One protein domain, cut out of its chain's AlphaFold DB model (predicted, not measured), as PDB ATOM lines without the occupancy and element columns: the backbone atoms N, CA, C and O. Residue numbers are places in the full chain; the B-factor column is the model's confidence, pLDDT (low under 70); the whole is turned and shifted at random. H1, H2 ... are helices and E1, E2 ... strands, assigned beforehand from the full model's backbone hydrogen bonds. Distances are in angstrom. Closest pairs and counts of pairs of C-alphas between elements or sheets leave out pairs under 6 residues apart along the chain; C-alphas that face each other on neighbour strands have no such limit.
ATOM      1  N   ARG A 526      61.930 -10.018  -5.467       75.44
ATOM      2  CA  ARG A 526      60.783  -9.166  -5.822       75.44
ATOM      3  C   ARG A 526      61.014  -7.707  -5.460       75.44
ATOM      4  O   ARG A 526      61.085  -7.380  -4.276       75.44
ATOM      5  N   LEU A 527      61.000  -6.844  -6.473       87.25
ATOM      6  CA  LEU A 527      60.851  -5.396  -6.344       87.25
ATOM      7  C   LEU A 527      59.436  -5.007  -6.803       87.25
ATOM      8  O   LEU A 527      59.006  -5.377  -7.898       87.25
ATOM      9  N   VAL A 528      58.693  -4.288  -5.958       86.00
ATOM     10  CA  VAL A 528      57.307  -3.848  -6.214       86.00
ATOM     11  C   VAL A 528      57.147  -2.385  -5.793       86.00
ATOM     12  O   VAL A 528      57.715  -1.955  -4.793       86.00
ATOM     13  N   CYS A 529      56.338  -1.609  -6.518       87.06
ATOM     14  CA  CYS A 529      56.009  -0.235  -6.134       87.06
ATOM     15  C   CYS A 529      55.139  -0.198  -4.860       87.06
ATOM     16  O   CYS A 529      53.991  -0.645  -4.876       87.06
ATOM     17  N   GLY A 530      55.652   0.373  -3.765       82.62
ATOM     18  CA  GLY A 530      54.915   0.517  -2.498       82.62
ATOM     19  C   GLY A 530      53.863   1.634  -2.489       82.62
ATOM     20  O   GLY A 530      52.975   1.670  -1.626       82.62
ATOM     21  N   ARG A 531      53.925   2.535  -3.475       82.06
ATOM     22  CA  ARG A 531      53.080   3.734  -3.567       82.06
ATOM     23  C   ARG A 531      51.719   3.498  -4.206       82.06
ATOM     24  O   ARG A 531      50.747   4.112  -3.778       82.06
ATOM     25  N   CYS A 532      51.631   2.629  -5.212       79.94
ATOM     26  CA  CYS A 532      50.449   2.540  -6.071       79.94
ATOM     27  C   CYS A 532      49.795   1.145  -6.104       79.94
ATOM     28  O   CYS A 532      50.134   0.236  -5.355       79.94
ATOM     29  N   HIS A 533      48.804   0.977  -6.982       76.12
ATOM     30  CA  HIS A 533      48.027  -0.256  -7.133       76.12
ATOM     31  C   HIS A 533      48.752  -1.372  -7.920       76.12
ATOM     32  O   HIS A 533      48.212  -2.476  -8.043       76.12
ATOM     33  N   ASN A 534      49.926  -1.091  -8.500       74.31
ATOM     34  CA  ASN A 534      50.700  -2.023  -9.323       74.31
ATOM     35  C   ASN A 534      51.464  -3.032  -8.448       74.31
ATOM     36  O   ASN A 534      52.636  -2.849  -8.141       74.31
ATOM     37  N   ALA A 535      50.789  -4.115  -8.061       72.38
ATOM     38  CA  ALA A 535      51.362  -5.198  -7.258       72.38
ATOM     39  C   ALA A 535      52.131  -6.261  -8.080       72.38
ATOM     40  O   ALA A 535      52.300  -7.390  -7.618       72.38
ATOM     41  N   ASN A 536      52.547  -5.944  -9.312       77.44
ATOM     42  CA  ASN A 536      53.379  -6.838 -10.119       77.44
ATOM     43  C   ASN A 536      54.838  -6.768  -9.650       77.44
ATOM     44  O   ASN A 536      55.327  -5.690  -9.321       77.44
ATOM     45  N   SER A 537      55.541  -7.903  -9.672       81.31
ATOM     46  CA  SER A 537      56.998  -7.924  -9.496       81.31
ATOM     47  C   SER A 537      57.676  -7.363 -10.743       81.31
ATOM     48  O   SER A 537      57.266  -7.691 -11.859       81.31
ATOM     49  N   GLN A 538      58.699  -6.537 -10.553       84.12
ATOM     50  CA  GLN A 538      59.442  -5.857 -11.614       84.12
ATOM     51  C   GLN A 538      60.949  -6.096 -11.435       84.12
ATOM     52  O   GLN A 538      61.405  -6.328 -10.316       84.12
ATOM     53  N   SER A 539      61.729  -6.017 -12.515       88.69
ATOM     54  CA  SER A 539      63.179  -5.805 -12.397       88.69
ATOM     55  C   SER A 539      63.487  -4.351 -12.015       88.69
ATOM     56  O   SER A 539      62.625  -3.476 -12.128       88.69
ATOM     57  N   TRP A 540      64.722  -4.063 -11.598       91.31
ATOM     58  CA  TRP A 540      65.133  -2.715 -11.184       91.31
ATOM     59  C   TRP A 540      64.860  -1.642 -12.252       91.31
ATOM     60  O   TRP A 540      64.162  -0.661 -11.991       91.31
ATOM     61  N   ALA A 541      65.295  -1.884 -13.494       89.44
ATOM     62  CA  ALA A 541      65.024  -0.998 -14.627       89.44
ATOM     63  C   ALA A 541      63.514  -0.831 -14.906       89.44
ATOM     64  O   ALA A 541      63.057   0.272 -15.200       89.44
ATOM     65  N   GLN A 542      62.712  -1.893 -14.760       89.00
ATOM     66  CA  GLN A 542      61.254  -1.823 -14.926       89.00
ATOM     67  C   GLN A 542      60.563  -1.023 -13.808       89.00
ATOM     68  O   GLN A 542      59.547  -0.374 -14.066       89.00
ATOM     69  N   LEU A 543      61.091  -1.051 -12.580       90.94
ATOM     70  CA  LEU A 543      60.571  -0.250 -11.472       90.94
ATOM     71  C   LEU A 543      60.873   1.240 -11.683       90.94
ATOM     72  O   LEU A 543      59.963   2.059 -11.558       90.94
ATOM     73  N   ILE A 544      62.102   1.594 -12.077       92.06
ATOM     74  CA  ILE A 544      62.465   2.982 -12.426       92.06
ATOM     75  C   ILE A 544      61.592   3.482 -13.586       92.06
ATOM     76  O   ILE A 544      60.989   4.551 -13.483       92.06
ATOM     77  N   GLN A 545      61.444   2.680 -14.646       90.12
ATOM     78  CA  GLN A 545      60.580   2.984 -15.790       90.12
ATOM     79  C   GLN A 545      59.124   3.246 -15.363       90.12
ATOM     80  O   GLN A 545      58.515   4.219 -15.802       90.12
ATOM     81  N   HIS A 546      58.579   2.440 -14.446       89.81
ATOM     82  CA  HIS A 546      57.229   2.638 -13.912       89.81
ATOM     83  C   HIS A 546      57.065   3.974 -13.158       89.81
ATOM     84  O   HIS A 546      56.019   4.617 -13.278       89.81
ATOM     85  N   TYR A 547      58.079   4.411 -12.406       91.00
ATOM     86  CA  TYR A 547      58.070   5.719 -11.739       91.00
ATOM     87  C   TYR A 547      58.208   6.887 -12.734       91.00
ATOM     88  O   TYR A 547      57.541   7.907 -12.556       91.00
ATOM     89  N   LEU A 548      59.000   6.741 -13.804       90.06
ATOM     90  CA  LEU A 548      59.069   7.731 -14.892       90.06
ATOM     91  C   LEU A 548      57.709   7.896 -15.584       90.06
ATOM     92  O   LEU A 548      57.188   9.007 -15.657       90.06
ATOM     93  N   GLU A 549      57.091   6.794 -16.013       88.31
ATOM     94  CA  GLU A 549      55.778   6.794 -16.677       88.31
ATOM     95  C   GLU A 549      54.672   7.403 -15.802       88.31
ATOM     96  O   GLU A 549      53.781   8.092 -16.310       88.31
ATOM     97  N   ALA A 550      54.728   7.181 -14.485       87.06
ATOM     98  CA  ALA A 550      53.799   7.773 -13.528       87.06
ATOM     99  C   ALA A 550      53.998   9.291 -13.373       87.06
ATOM    100  O   ALA A 550      53.015  10.036 -13.396       87.06
ATOM    101  N   ASN A 551      55.249   9.752 -13.282       88.25
ATOM    102  CA  ASN A 551      55.586  11.175 -13.212       88.25
ATOM    103  C   ASN A 551      55.220  11.916 -14.511       88.25
ATOM    104  O   ASN A 551      54.611  12.986 -14.452       88.25
ATOM    105  N   GLU A 552      55.485  11.330 -15.685       87.44
ATOM    106  CA  GLU A 552      55.011  11.870 -16.967       87.44
ATOM    107  C   GLU A 552      53.480  11.941 -17.040       87.44
ATOM    108  O   GLU A 552      52.915  12.909 -17.551       87.44
ATOM    109  N   LEU A 553      52.783  10.897 -16.571       84.69
ATOM    110  CA  LEU A 553      51.322  10.869 -16.561       84.69
ATOM    111  C   LEU A 553      50.760  11.969 -15.656       84.69
ATOM    112  O   LEU A 553      49.826  12.653 -16.068       84.69
ATOM    113  N   TYR A 554      51.347  12.173 -14.474       87.25
ATOM    114  CA  TYR A 554      50.994  13.281 -13.591       87.25
ATOM    115  C   TYR A 554      51.210  14.640 -14.274       87.25
ATOM    116  O   TYR A 554      50.273  15.437 -14.316       87.25
ATOM    117  N   ALA A 555      52.384  14.881 -14.869       86.12
ATOM    118  CA  ALA A 555      52.695  16.136 -15.558       86.12
ATOM    119  C   ALA A 555      51.687  16.447 -16.680       86.12
ATOM    120  O   ALA A 555      51.050  17.501 -16.657       86.12
ATOM    121  N   ARG A 556      51.441  15.486 -17.585       84.31
ATOM    122  CA  ARG A 556      50.436  15.616 -18.660       84.31
ATOM    123  C   ARG A 556      49.037  15.926 -18.124       84.31
ATOM    124  O   ARG A 556      48.300  16.688 -18.742       84.31
ATOM    125  N   ILE A 557      48.651  15.339 -16.988       83.69
ATOM    126  CA  ILE A 557      47.345  15.589 -16.367       83.69
ATOM    127  C   ILE A 557      47.247  17.029 -15.841       83.69
ATOM    128  O   ILE A 557      46.234  17.682 -16.100       83.69
ATOM    129  N   GLN A 558      48.290  17.542 -15.174       83.12
ATOM    130  CA  GLN A 558      48.326  18.936 -14.708       83.12
ATOM    131  C   GLN A 558      48.278  19.932 -15.879       83.12
ATOM    132  O   GLN A 558      47.536  20.908 -15.811       83.12
ATOM    133  N   GLU A 559      48.988  19.657 -16.980       80.56
ATOM    134  CA  GLU A 559      48.943  20.476 -18.204       80.56
ATOM    135  C   GLU A 559      47.550  20.512 -18.850       80.56
ATOM    136  O   GLU A 559      47.118  21.561 -19.327       80.56
ATOM    137  N   THR A 560      46.825  19.385 -18.875       77.06
ATOM    138  CA  THR A 560      45.482  19.326 -19.485       77.06
ATOM    139  C   THR A 560      44.367  19.932 -18.633       77.06
ATOM    140  O   THR A 560      43.313  20.261 -19.175       77.06
ATOM    141  N   GLY A 561      44.575  20.057 -17.318       65.56
ATOM    142  CA  GLY A 561      43.529  20.407 -16.358       65.56
ATOM    143  C   GLY A 561      42.506  19.283 -16.117       65.56
ATOM    144  O   GLY A 561      42.364  18.343 -16.900       65.56
ATOM    145  N   LEU A 562      41.776  19.378 -15.001       68.38
ATOM    146  CA  LEU A 562      40.754  18.405 -14.604       68.38
ATOM    147  C   LEU A 562      39.466  19.099 -14.143       68.38
ATOM    148  O   LEU A 562      39.435  19.726 -13.085       68.38
ATOM    149  N   ASP A 563      38.377  18.908 -14.892       64.81
ATOM    150  CA  ASP A 563      37.032  19.350 -14.500       64.81
ATOM    151  C   ASP A 563      36.519  18.540 -13.294       64.81
ATOM    152  O   ASP A 563      35.888  17.487 -13.437       64.81
ATOM    153  N   GLY A 564      36.799  19.028 -12.083       67.31
ATOM    154  CA  GLY A 564      36.262  18.478 -10.832       67.31
ATOM    155  C   GLY A 564      36.807  17.100 -10.436       67.31
ATOM    156  O   GLY A 564      36.133  16.366  -9.713       67.31
ATOM    157  N   ILE A 565      38.004  16.732 -10.904       72.38
ATOM    158  CA  ILE A 565      38.700  15.491 -10.529       72.38
ATOM    159  C   ILE A 565      40.059  15.859  -9.924       72.38
ATOM    160  O   ILE A 565      40.803  16.637 -10.508       72.38
ATOM    161  N   THR A 566      40.409  15.269  -8.783       80.94
ATOM    162  CA  THR A 566      41.761  15.364  -8.210       80.94
ATOM    163  C   THR A 566      42.651  14.262  -8.788       80.94
ATOM    164  O   THR A 566      42.190  13.132  -8.983       80.94
ATOM    165  N   TYR A 567      43.926  14.561  -9.046       84.12
ATOM    166  CA  TYR A 567      44.941  13.562  -9.388       84.12
ATOM    167  C   TYR A 567      46.284  13.934  -8.744       84.12
ATOM    168  O   TYR A 567      46.931  14.895  -9.158       84.12
ATOM    169  N   ASN A 568      46.678  13.184  -7.718       84.50
ATOM    170  CA  ASN A 568      47.871  13.415  -6.903       84.50
ATOM    171  C   ASN A 568      49.095  12.657  -7.439       84.50
ATOM    172  O   ASN A 568      48.953  11.549  -7.966       84.50
ATOM    173  N   ASN A 569      50.306  13.192  -7.233       84.50
ATOM    174  CA  ASN A 569      51.534  12.463  -7.553       84.50
ATOM    175  C   ASN A 569      51.972  11.548  -6.400       84.50
ATOM    176  O   ASN A 569      52.892  11.862  -5.650       84.50
ATOM    177  N   VAL A 570      51.339  10.381  -6.278       82.75
ATOM    178  CA  VAL A 570      51.714   9.376  -5.264       82.75
ATOM    179  C   VAL A 570      53.105   8.764  -5.487       82.75
ATOM    180  O   VAL A 570      53.611   8.076  -4.604       82.75
ATOM    181  N   HIS A 571      53.716   9.004  -6.652       85.56
ATOM    182  CA  HIS A 571      55.056   8.548  -7.022       85.56
ATOM    183  C   HIS A 571      56.153   9.588  -6.735       85.56
ATOM    184  O   HIS A 571      57.330   9.268  -6.899       85.56
ATOM    185  N   ASP A 572      55.797  10.791  -6.272       81.25
ATOM    186  CA  ASP A 572      56.765  11.783  -5.800       81.25
ATOM    187  C   ASP A 572      57.286  11.449  -4.390       81.25
ATOM    188  O   ASP A 572      56.540  11.028  -3.500       81.25
ATOM    189  N   HIS A 573      58.582  11.681  -4.181       69.38
ATOM    190  CA  HIS A 573      59.306  11.384  -2.945       69.38
ATOM    191  C   HIS A 573      58.752  12.113  -1.707       69.38
ATOM    192  O   HIS A 573      58.848  11.590  -0.599       69.38
ATOM    193  N   ALA A 574      58.147  13.291  -1.888       68.25
ATOM    194  CA  ALA A 574      57.636  14.129  -0.804       68.25
ATOM    195  C   ALA A 574      56.159  13.866  -0.435       68.25
ATOM    196  O   ALA A 574      55.632  14.520   0.464       68.25
ATOM    197  N   HIS A 575      55.456  12.960  -1.129       65.12
ATOM    198  CA  HIS A 575      53.986  12.949  -1.105       65.12
ATOM    199  C   HIS A 575      53.332  12.073  -0.014       65.12
ATOM    200  O   HIS A 575      52.138  12.222   0.240       65.12
ATOM    201  N   CYS A 576      54.041  11.116   0.599       65.38
ATOM    202  CA  CYS A 576      53.421  10.117   1.488       65.38
ATOM    203  C   CYS A 576      54.456   9.368   2.366       65.38
ATOM    204  O   CYS A 576      55.612   9.238   1.971       65.38
ATOM    205  N   ASP A 577      54.026   8.784   3.491       66.69
ATOM    206  CA  ASP A 577      54.892   8.066   4.454       66.69
ATOM    207  C   ASP A 577      55.083   6.552   4.183       66.69
ATOM    208  O   ASP A 577      55.825   5.877   4.892       66.69
ATOM    209  N   ASN A 578      54.397   5.978   3.185       74.38
ATOM    210  CA  ASN A 578      54.634   4.585   2.765       74.38
ATOM    211  C   ASN A 578      56.041   4.433   2.140       74.38
ATOM    212  O   ASN A 578      56.536   5.402   1.574       74.38
ATOM    213  N   PRO A 579      56.659   3.236   2.119       82.38
ATOM    214  CA  PRO A 579      57.882   3.024   1.342       82.38
ATOM    215  C   PRO A 579      57.628   3.174  -0.170       82.38
ATOM    216  O   PRO A 579      56.554   2.826  -0.682       82.38
ATOM    217  N   MET A 580      58.624   3.667  -0.906       86.19
ATOM    218  CA  MET A 580      58.647   3.670  -2.373       86.19
ATOM    219  C   MET A 580      58.822   2.254  -2.937       86.19
ATOM    220  O   MET A 580      58.150   1.903  -3.918       86.19
ATOM    221  N   VAL A 581      59.665   1.428  -2.308       86.00
ATOM    222  CA  VAL A 581      59.945   0.048  -2.737       86.00
ATOM    223  C   VAL A 581      59.470  -0.969  -1.699       86.00
ATOM    224  O   VAL A 581      59.772  -0.877  -0.513       86.00
ATOM    225  N   LEU A 582      58.739  -1.987  -2.153       82.56
ATOM    226  CA  LEU A 582      58.392  -3.163  -1.361       82.56
ATOM    227  C   LEU A 582      59.178  -4.383  -1.839       82.56
ATOM    228  O   LEU A 582      59.214  -4.688  -3.033       82.56
ATOM    229  N   THR A 583      59.744  -5.103  -0.873       73.81
ATOM    230  CA  THR A 583      60.444  -6.379  -1.049       73.81
ATOM    231  C   THR A 583      59.705  -7.510  -0.320       73.81
ATOM    232  O   THR A 583      58.710  -7.285   0.375       73.81
ATOM    233  N   LEU A 584      60.177  -8.752  -0.483       58.97
ATOM    234  CA  LEU A 584      59.532  -9.982   0.013       58.97
ATOM    235  C   LEU A 584      59.210 -10.030   1.518       58.97
ATOM    236  O   LEU A 584      58.372 -10.836   1.919       58.97
ATOM    237  N   SER A 585      59.814  -9.166   2.333       52.28
ATOM    238  CA  SER A 585      59.558  -9.054   3.775       52.28
ATOM    239  C   SER A 585      58.118  -8.649   4.132       52.28
ATOM    240  O   SER A 585      57.709  -8.847   5.272       52.28
ATOM    241  N   ASN A 586      57.337  -8.104   3.186       48.16
ATOM    242  CA  ASN A 586      55.944  -7.687   3.399       48.16
ATOM    243  C   ASN A 586      54.954  -8.444   2.478       48.16
ATOM    244  O   ASN A 586      54.889  -8.164   1.277       48.16
ATOM    245  N   PRO A 587      54.128  -9.373   3.003       43.22
ATOM    246  CA  PRO A 587      53.168 -10.122   2.192       43.22
ATOM    247  C   PRO A 587      51.923  -9.293   1.825       43.22
ATOM    248  O   PRO A 587      51.085  -8.975   2.669       43.22
ATOM    249  N   MET A 588      51.747  -9.008   0.530       47.69
ATOM    250  CA  MET A 588      50.520  -8.400  -0.011       47.69
ATOM    251  C   MET A 588      49.289  -9.321   0.175       47.69
ATOM    252  O   MET A 588      49.332 -10.486  -0.234       47.69
ATOM    253  N   PRO A 589      48.155  -8.824   0.711       46.12
ATOM    254  CA  PRO A 589      46.957  -9.635   0.926       46.12
ATOM    255  C   PRO A 589      46.208  -9.918  -0.388       46.12
ATOM    256  O   PRO A 589      45.548  -9.048  -0.966       46.12
ATOM    257  N   TYR A 590      46.268 -11.170  -0.850       40.94
ATOM    258  CA  TYR A 590      45.562 -11.625  -2.049       40.94
ATOM    259  C   TYR A 590      44.036 -11.587  -1.880       40.94
ATOM    260  O   TYR A 590      43.460 -12.267  -1.033       40.94
ATOM    261  N   GLY A 591      43.359 -10.842  -2.759       45.44
ATOM    262  CA  GLY A 591      41.900 -10.785  -2.839       45.44
ATOM    263  C   GLY A 591      41.404 -11.009  -4.266       45.44
ATOM    264  O   GLY A 591      41.601 -10.158  -5.130       45.44
ATOM    265  N   VAL A 592      40.700 -12.121  -4.506       46.09
ATOM    266  CA  VAL A 592      40.237 -12.566  -5.845       46.09
ATOM    267  C   VAL A 592      39.272 -11.569  -6.522       46.09
ATOM    268  O   VAL A 592      39.111 -11.566  -7.741       46.09
ATOM    269  N   LYS A 593      38.639 -10.675  -5.752       51.56
ATOM    270  CA  LYS A 593      37.729  -9.639  -6.263       51.56
ATOM    271  C   LYS A 593      38.518  -8.419  -6.758       51.56
ATOM    272  O   LYS A 593      38.855  -7.536  -5.965       51.56
ATOM    273  N   ARG A 594      38.776  -8.363  -8.072       65.75
ATOM    274  CA  ARG A 594      39.337  -7.181  -8.751       65.75
ATOM    275  C   ARG A 594      38.296  -6.056  -8.853       65.75
ATOM    276  O   ARG A 594      37.196  -6.285  -9.354       65.75
ATOM    277  N   GLY A 595      38.652  -4.859  -8.396       71.19
ATOM    278  CA  GLY A 595      37.958  -3.605  -8.697       71.19
ATOM    279  C   GLY A 595      38.579  -2.899  -9.908       71.19
ATOM    280  O   GLY A 595      39.645  -3.295 -10.378       71.19
ATOM    281  N   ILE A 596      37.915  -1.851 -10.402       80.00
ATOM    282  CA  ILE A 596      38.397  -0.976 -11.484       80.00
ATOM    283  C   ILE A 596      38.123   0.476 -11.076       80.00
ATOM    284  O   ILE A 596      37.035   0.769 -10.571       80.00
ATOM    285  N   CYS A 597      39.077   1.382 -11.289       84.44
ATOM    286  CA  CYS A 597      38.879   2.810 -11.043       84.44
ATOM    287  C   CYS A 597      38.181   3.487 -12.237       84.44
ATOM    288  O   CYS A 597      38.800   3.794 -13.254       84.44
ATOM    289  N   LEU A 598      36.887   3.780 -12.086       81.88
ATOM    290  CA  LEU A 598      36.082   4.492 -13.096       81.88
ATOM    291  C   LEU A 598      36.403   5.998 -13.201       81.88
ATOM    292  O   LEU A 598      35.795   6.695 -14.013       81.88
ATOM    293  N   VAL A 599      37.316   6.514 -12.371       82.62
ATOM    294  CA  VAL A 599      37.860   7.875 -12.498       82.62
ATOM    295  C   VAL A 599      39.005   7.866 -13.510       82.62
ATOM    296  O   VAL A 599      38.964   8.619 -14.476       82.62
ATOM    297  N   CYS A 600      39.960   6.940 -13.367       83.56
ATOM    298  CA  CYS A 600      41.074   6.779 -14.303       83.56
ATOM    299  C   CYS A 600      40.639   6.360 -15.724       83.56
ATOM    300  O   CYS A 600      41.246   6.812 -16.691       83.56
ATOM    301  N   GLU A 601      39.559   5.577 -15.889       82.19
ATOM    302  CA  GLU A 601      39.037   5.225 -17.228       82.19
ATOM    303  C   GLU A 601      38.474   6.439 -18.020       82.19
ATOM    304  O   GLU A 601      38.222   6.319 -19.221       82.19
ATOM    305  N   LYS A 602      38.278   7.616 -17.398       78.81
ATOM    306  CA  LYS A 602      37.760   8.831 -18.063       78.81
ATOM    307  C   LYS A 602      38.870   9.682 -18.699       78.81
ATOM    308  O   LYS A 602      40.002   9.673 -18.218       78.81
ATOM    309  N   PRO A 603      38.569  10.474 -19.748       69.56
ATOM    310  CA  PRO A 603      39.456  11.557 -20.174       69.56
ATOM    311  C   PRO A 603      39.604  12.626 -19.067       69.56
ATOM    312  O   PRO A 603      38.645  12.839 -18.325       69.56
ATOM    313  N   PRO A 604      40.762  13.309 -18.971       68.38
ATOM    314  CA  PRO A 604      41.958  13.138 -19.805       68.38
ATOM    315  C   PRO A 604      42.794  11.890 -19.466       68.38
ATOM    316  O   PRO A 604      43.490  11.401 -20.352       68.38
ATOM    317  N   ILE A 605      42.662  11.334 -18.252       75.44
ATOM    318  CA  ILE A 605      43.523  10.278 -17.677       75.44
ATOM    319  C   ILE A 605      43.611   9.015 -18.560       75.44
ATOM    320  O   ILE A 605      44.706   8.570 -18.896       75.44
ATOM    321  N   LYS A 606      42.465   8.440 -18.951       77.19
ATOM    322  CA  LYS A 606      42.314   7.266 -19.843       77.19
ATOM    323  C   LYS A 606      43.102   5.996 -19.450       77.19
ATOM    324  O   LYS A 606      43.285   5.119 -20.296       77.19
ATOM    325  N   THR A 607      43.540   5.836 -18.200       75.31
ATOM    326  CA  THR A 607      44.270   4.636 -17.747       75.31
ATOM    327  C   THR A 607      43.344   3.606 -17.100       75.31
ATOM    328  O   THR A 607      42.451   3.916 -16.312       75.31
ATOM    329  N   ARG A 608      43.552   2.323 -17.418       79.81
ATOM    330  CA  ARG A 608      42.699   1.234 -16.922       79.81
ATOM    331  C   ARG A 608      43.224   0.632 -15.618       79.81
ATOM    332  O   ARG A 608      43.702  -0.501 -15.584       79.81
ATOM    333  N   VAL A 609      43.112   1.396 -14.539       79.81
ATOM    334  CA  VAL A 609      43.548   0.980 -13.199       79.81
ATOM    335  C   VAL A 609      42.642  -0.124 -12.638       79.81
ATOM    336  O   VAL A 609      41.450   0.095 -12.409       79.81
ATOM    337  N   ALA A 610      43.207  -1.312 -12.394       77.44
ATOM    338  CA  ALA A 610      42.492  -2.478 -11.870       77.44
ATOM    339  C   ALA A 610      43.368  -3.322 -10.920       77.44
ATOM    340  O   ALA A 610      44.404  -3.845 -11.318       77.44
ATOM    341  N   ALA A 611      42.919  -3.501  -9.676       76.06
ATOM    342  CA  ALA A 611      43.626  -4.220  -8.608       76.06
ATOM    343  C   ALA A 611      42.620  -4.860  -7.628       76.06
ATOM    344  O   ALA A 611      41.415  -4.853  -7.887       76.06
ATOM    345  N   SER A 612      43.071  -5.444  -6.511       77.06
ATOM    346  CA  SER A 612      42.167  -5.975  -5.473       77.06
ATOM    347  C   SER A 612      41.281  -4.871  -4.869       77.06
ATOM    348  O   SER A 612      41.619  -3.688  -4.936       77.06
ATOM    349  N   LYS A 613      40.140  -5.232  -4.254       77.06
ATOM    350  CA  LYS A 613      39.230  -4.244  -3.632       77.06
ATOM    351  C   LYS A 613      39.961  -3.292  -2.668       77.06
ATOM    352  O   LYS A 613      39.701  -2.097  -2.713       77.06
ATOM    353  N   SER A 614      40.860  -3.800  -1.823       76.75
ATOM    354  CA  SER A 614      41.636  -2.986  -0.876       76.75
ATOM    355  C   SER A 614      42.579  -2.009  -1.584       76.75
ATOM    356  O   SER A 614      42.560  -0.824  -1.267       76.75
ATOM    357  N   LEU A 615      43.336  -2.471  -2.585       77.69
ATOM    358  CA  LEU A 615      44.253  -1.618  -3.350       77.69
ATOM    359  C   LEU A 615      43.520  -0.558  -4.184       77.69
ATOM    360  O   LEU A 615      44.024   0.551  -4.318       77.69
ATOM    361  N   ILE A 616      42.324  -0.855  -4.706       81.62
ATOM    362  CA  ILE A 616      41.500   0.136  -5.417       81.62
ATOM    363  C   ILE A 616      40.893   1.171  -4.463       81.62
ATOM    364  O   ILE A 616      40.867   2.346  -4.815       81.62
ATOM    365  N   LEU A 617      40.457   0.775  -3.261       79.81
ATOM    366  CA  LEU A 617      40.010   1.736  -2.244       79.81
ATOM    367  C   LEU A 617      41.155   2.660  -1.807       79.81
ATOM    368  O   LEU A 617      40.973   3.872  -1.818       79.81
ATOM    369  N   ARG A 618      42.347   2.112  -1.522       79.56
ATOM    370  CA  ARG A 618      43.540   2.919  -1.221       79.56
ATOM    371  C   ARG A 618      43.902   3.847  -2.388       79.56
ATOM    372  O   ARG A 618      44.044   5.036  -2.179       79.56
ATOM    373  N   HIS A 619      43.950   3.352  -3.625       84.81
ATOM    374  CA  HIS A 619      44.214   4.187  -4.808       84.81
ATOM    375  C   HIS A 619      43.210   5.344  -4.980       84.81
ATOM    376  O   HIS A 619      43.611   6.432  -5.388       84.81
ATOM    377  N   LEU A 620      41.927   5.138  -4.661       84.06
ATOM    378  CA  LEU A 620      40.911   6.196  -4.700       84.06
ATOM    379  C   LEU A 620      41.154   7.280  -3.634       84.06
ATOM    380  O   LEU A 620      40.917   8.452  -3.921       84.06
ATOM    381  N   VAL A 621      41.684   6.920  -2.462       83.44
ATOM    382  CA  VAL A 621      42.140   7.880  -1.443       83.44
ATOM    383  C   VAL A 621      43.436   8.560  -1.886       83.44
ATOM    384  O   VAL A 621      43.441   9.770  -2.087       83.44
ATOM    385  N   ASP A 622      44.506   7.796  -2.104       81.62
ATOM    386  CA  ASP A 622      45.858   8.316  -2.331       81.62
ATOM    387  C   ASP A 622      45.940   9.183  -3.602       81.62
ATOM    388  O   ASP A 622      46.500  10.277  -3.575       81.62
ATOM    389  N   VAL A 623      45.362   8.725  -4.724       84.00
ATOM    390  CA  VAL A 623      45.465   9.416  -6.027       84.00
ATOM    391  C   VAL A 623      44.344  10.436  -6.242       84.00
ATOM    392  O   VAL A 623      44.582  11.449  -6.892       84.00
ATOM    393  N   HIS A 624      43.133  10.201  -5.725       84.94
ATOM    394  CA  HIS A 624      41.961  11.037  -6.034       84.94
ATOM    395  C   HIS A 624      41.334  11.755  -4.823       84.94
ATOM    396  O   HIS A 624      40.391  12.524  -5.008       84.94
ATOM    397  N   GLY A 625      41.803  11.524  -3.593       81.62
ATOM    398  CA  GLY A 625      41.221  12.099  -2.369       81.62
ATOM    399  C   GLY A 625      39.828  11.563  -2.001       81.62
ATOM    400  O   GLY A 625      39.145  12.143  -1.159       81.62
ATOM    401  N   ILE A 626      39.368  10.475  -2.628       81.94
ATOM    402  CA  ILE A 626      37.999   9.956  -2.487       81.94
ATOM    403  C   ILE A 626      37.933   8.970  -1.315       81.94
ATOM    404  O   ILE A 626      38.178   7.773  -1.475       81.94
ATOM    405  N   VAL A 627      37.556   9.481  -0.141       75.44
ATOM    406  CA  VAL A 627      37.427   8.701   1.106       75.44
ATOM    407  C   VAL A 627      36.223   7.744   1.084       75.44
ATOM    408  O   VAL A 627      36.339   6.608   1.541       75.44
ATOM    409  N   GLU A 628      35.090   8.150   0.497       75.00
ATOM    410  CA  GLU A 628      33.857   7.341   0.427       75.00
ATOM    411  C   GLU A 628      33.417   7.042  -1.026       75.00
ATOM    412  O   GLU A 628      32.515   7.685  -1.568       75.00
ATOM    413  N   PRO A 629      34.044   6.069  -1.715       72.56
ATOM    414  CA  PRO A 629      33.719   5.755  -3.105       72.56
ATOM    415  C   PRO A 629      32.478   4.857  -3.259       72.56
ATOM    416  O   PRO A 629      32.377   3.780  -2.668       72.56
ATOM    417  N   TYR A 630      31.564   5.244  -4.155       72.00
ATOM    418  CA  TYR A 630      30.373   4.460  -4.502       72.00
ATOM    419  C   TYR A 630      30.716   3.189  -5.305       72.00
ATOM    420  O   TYR A 630      31.270   3.253  -6.405       72.00
ATOM    421  N   ILE A 631      30.356   2.012  -4.779       65.25
ATOM    422  CA  ILE A 631      30.724   0.706  -5.357       65.25
ATOM    423  C   ILE A 631      29.582   0.135  -6.211       65.25
ATOM    424  O   ILE A 631      28.622  -0.433  -5.691       65.25
TER     425      ILE A 631
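What this domain is: This is residues 526 to 631 of the 993 residues of a protein of Rhizoctonia solani (UniProt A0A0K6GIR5). There is little regular structure: the long helix H1 runs along one side of a body made mostly of loops, and apart from it the shorter H2 packs with residues 613 to 619 on a small hairpin, E1 and E2. The 106 printed residues, 39 in named elements, give the order H1, E1, E2, H2, an antiparallel sheet and the class mostly helix. The whole is compact, radius of gyration of the C-alphas 13.7 A, spans 40 by 30 by 23 A.

How they stand to each other: H1, residues 540 to 560, is apart from H2, residues 613 to 624. E1, residues 594 to 596, and E2, residues 610 to 612, form an antiparallel hairpin, with N 595 and O 611 within hydrogen-bond range at 2.8 A. The closest C-alphas of E1 and H2, Gly 595 and Lys 613, are 5.3 A apart. In H1 and H2 every O i to N i+4 pair is within hydrogen-bond range.

Where its parts are: H1, 30.7 A long, begins at C-alpha 540 (65.133, -2.715, -11.184); H2, 15.7 A, ends at C-alpha 624 (41.961, 11.037, -6.034).

The domain as a whole: The printed part has no cut. The links H1 to E1 and E1 to E2 are long. Among 23 residues with pLDDT under 70 are 584 to 594.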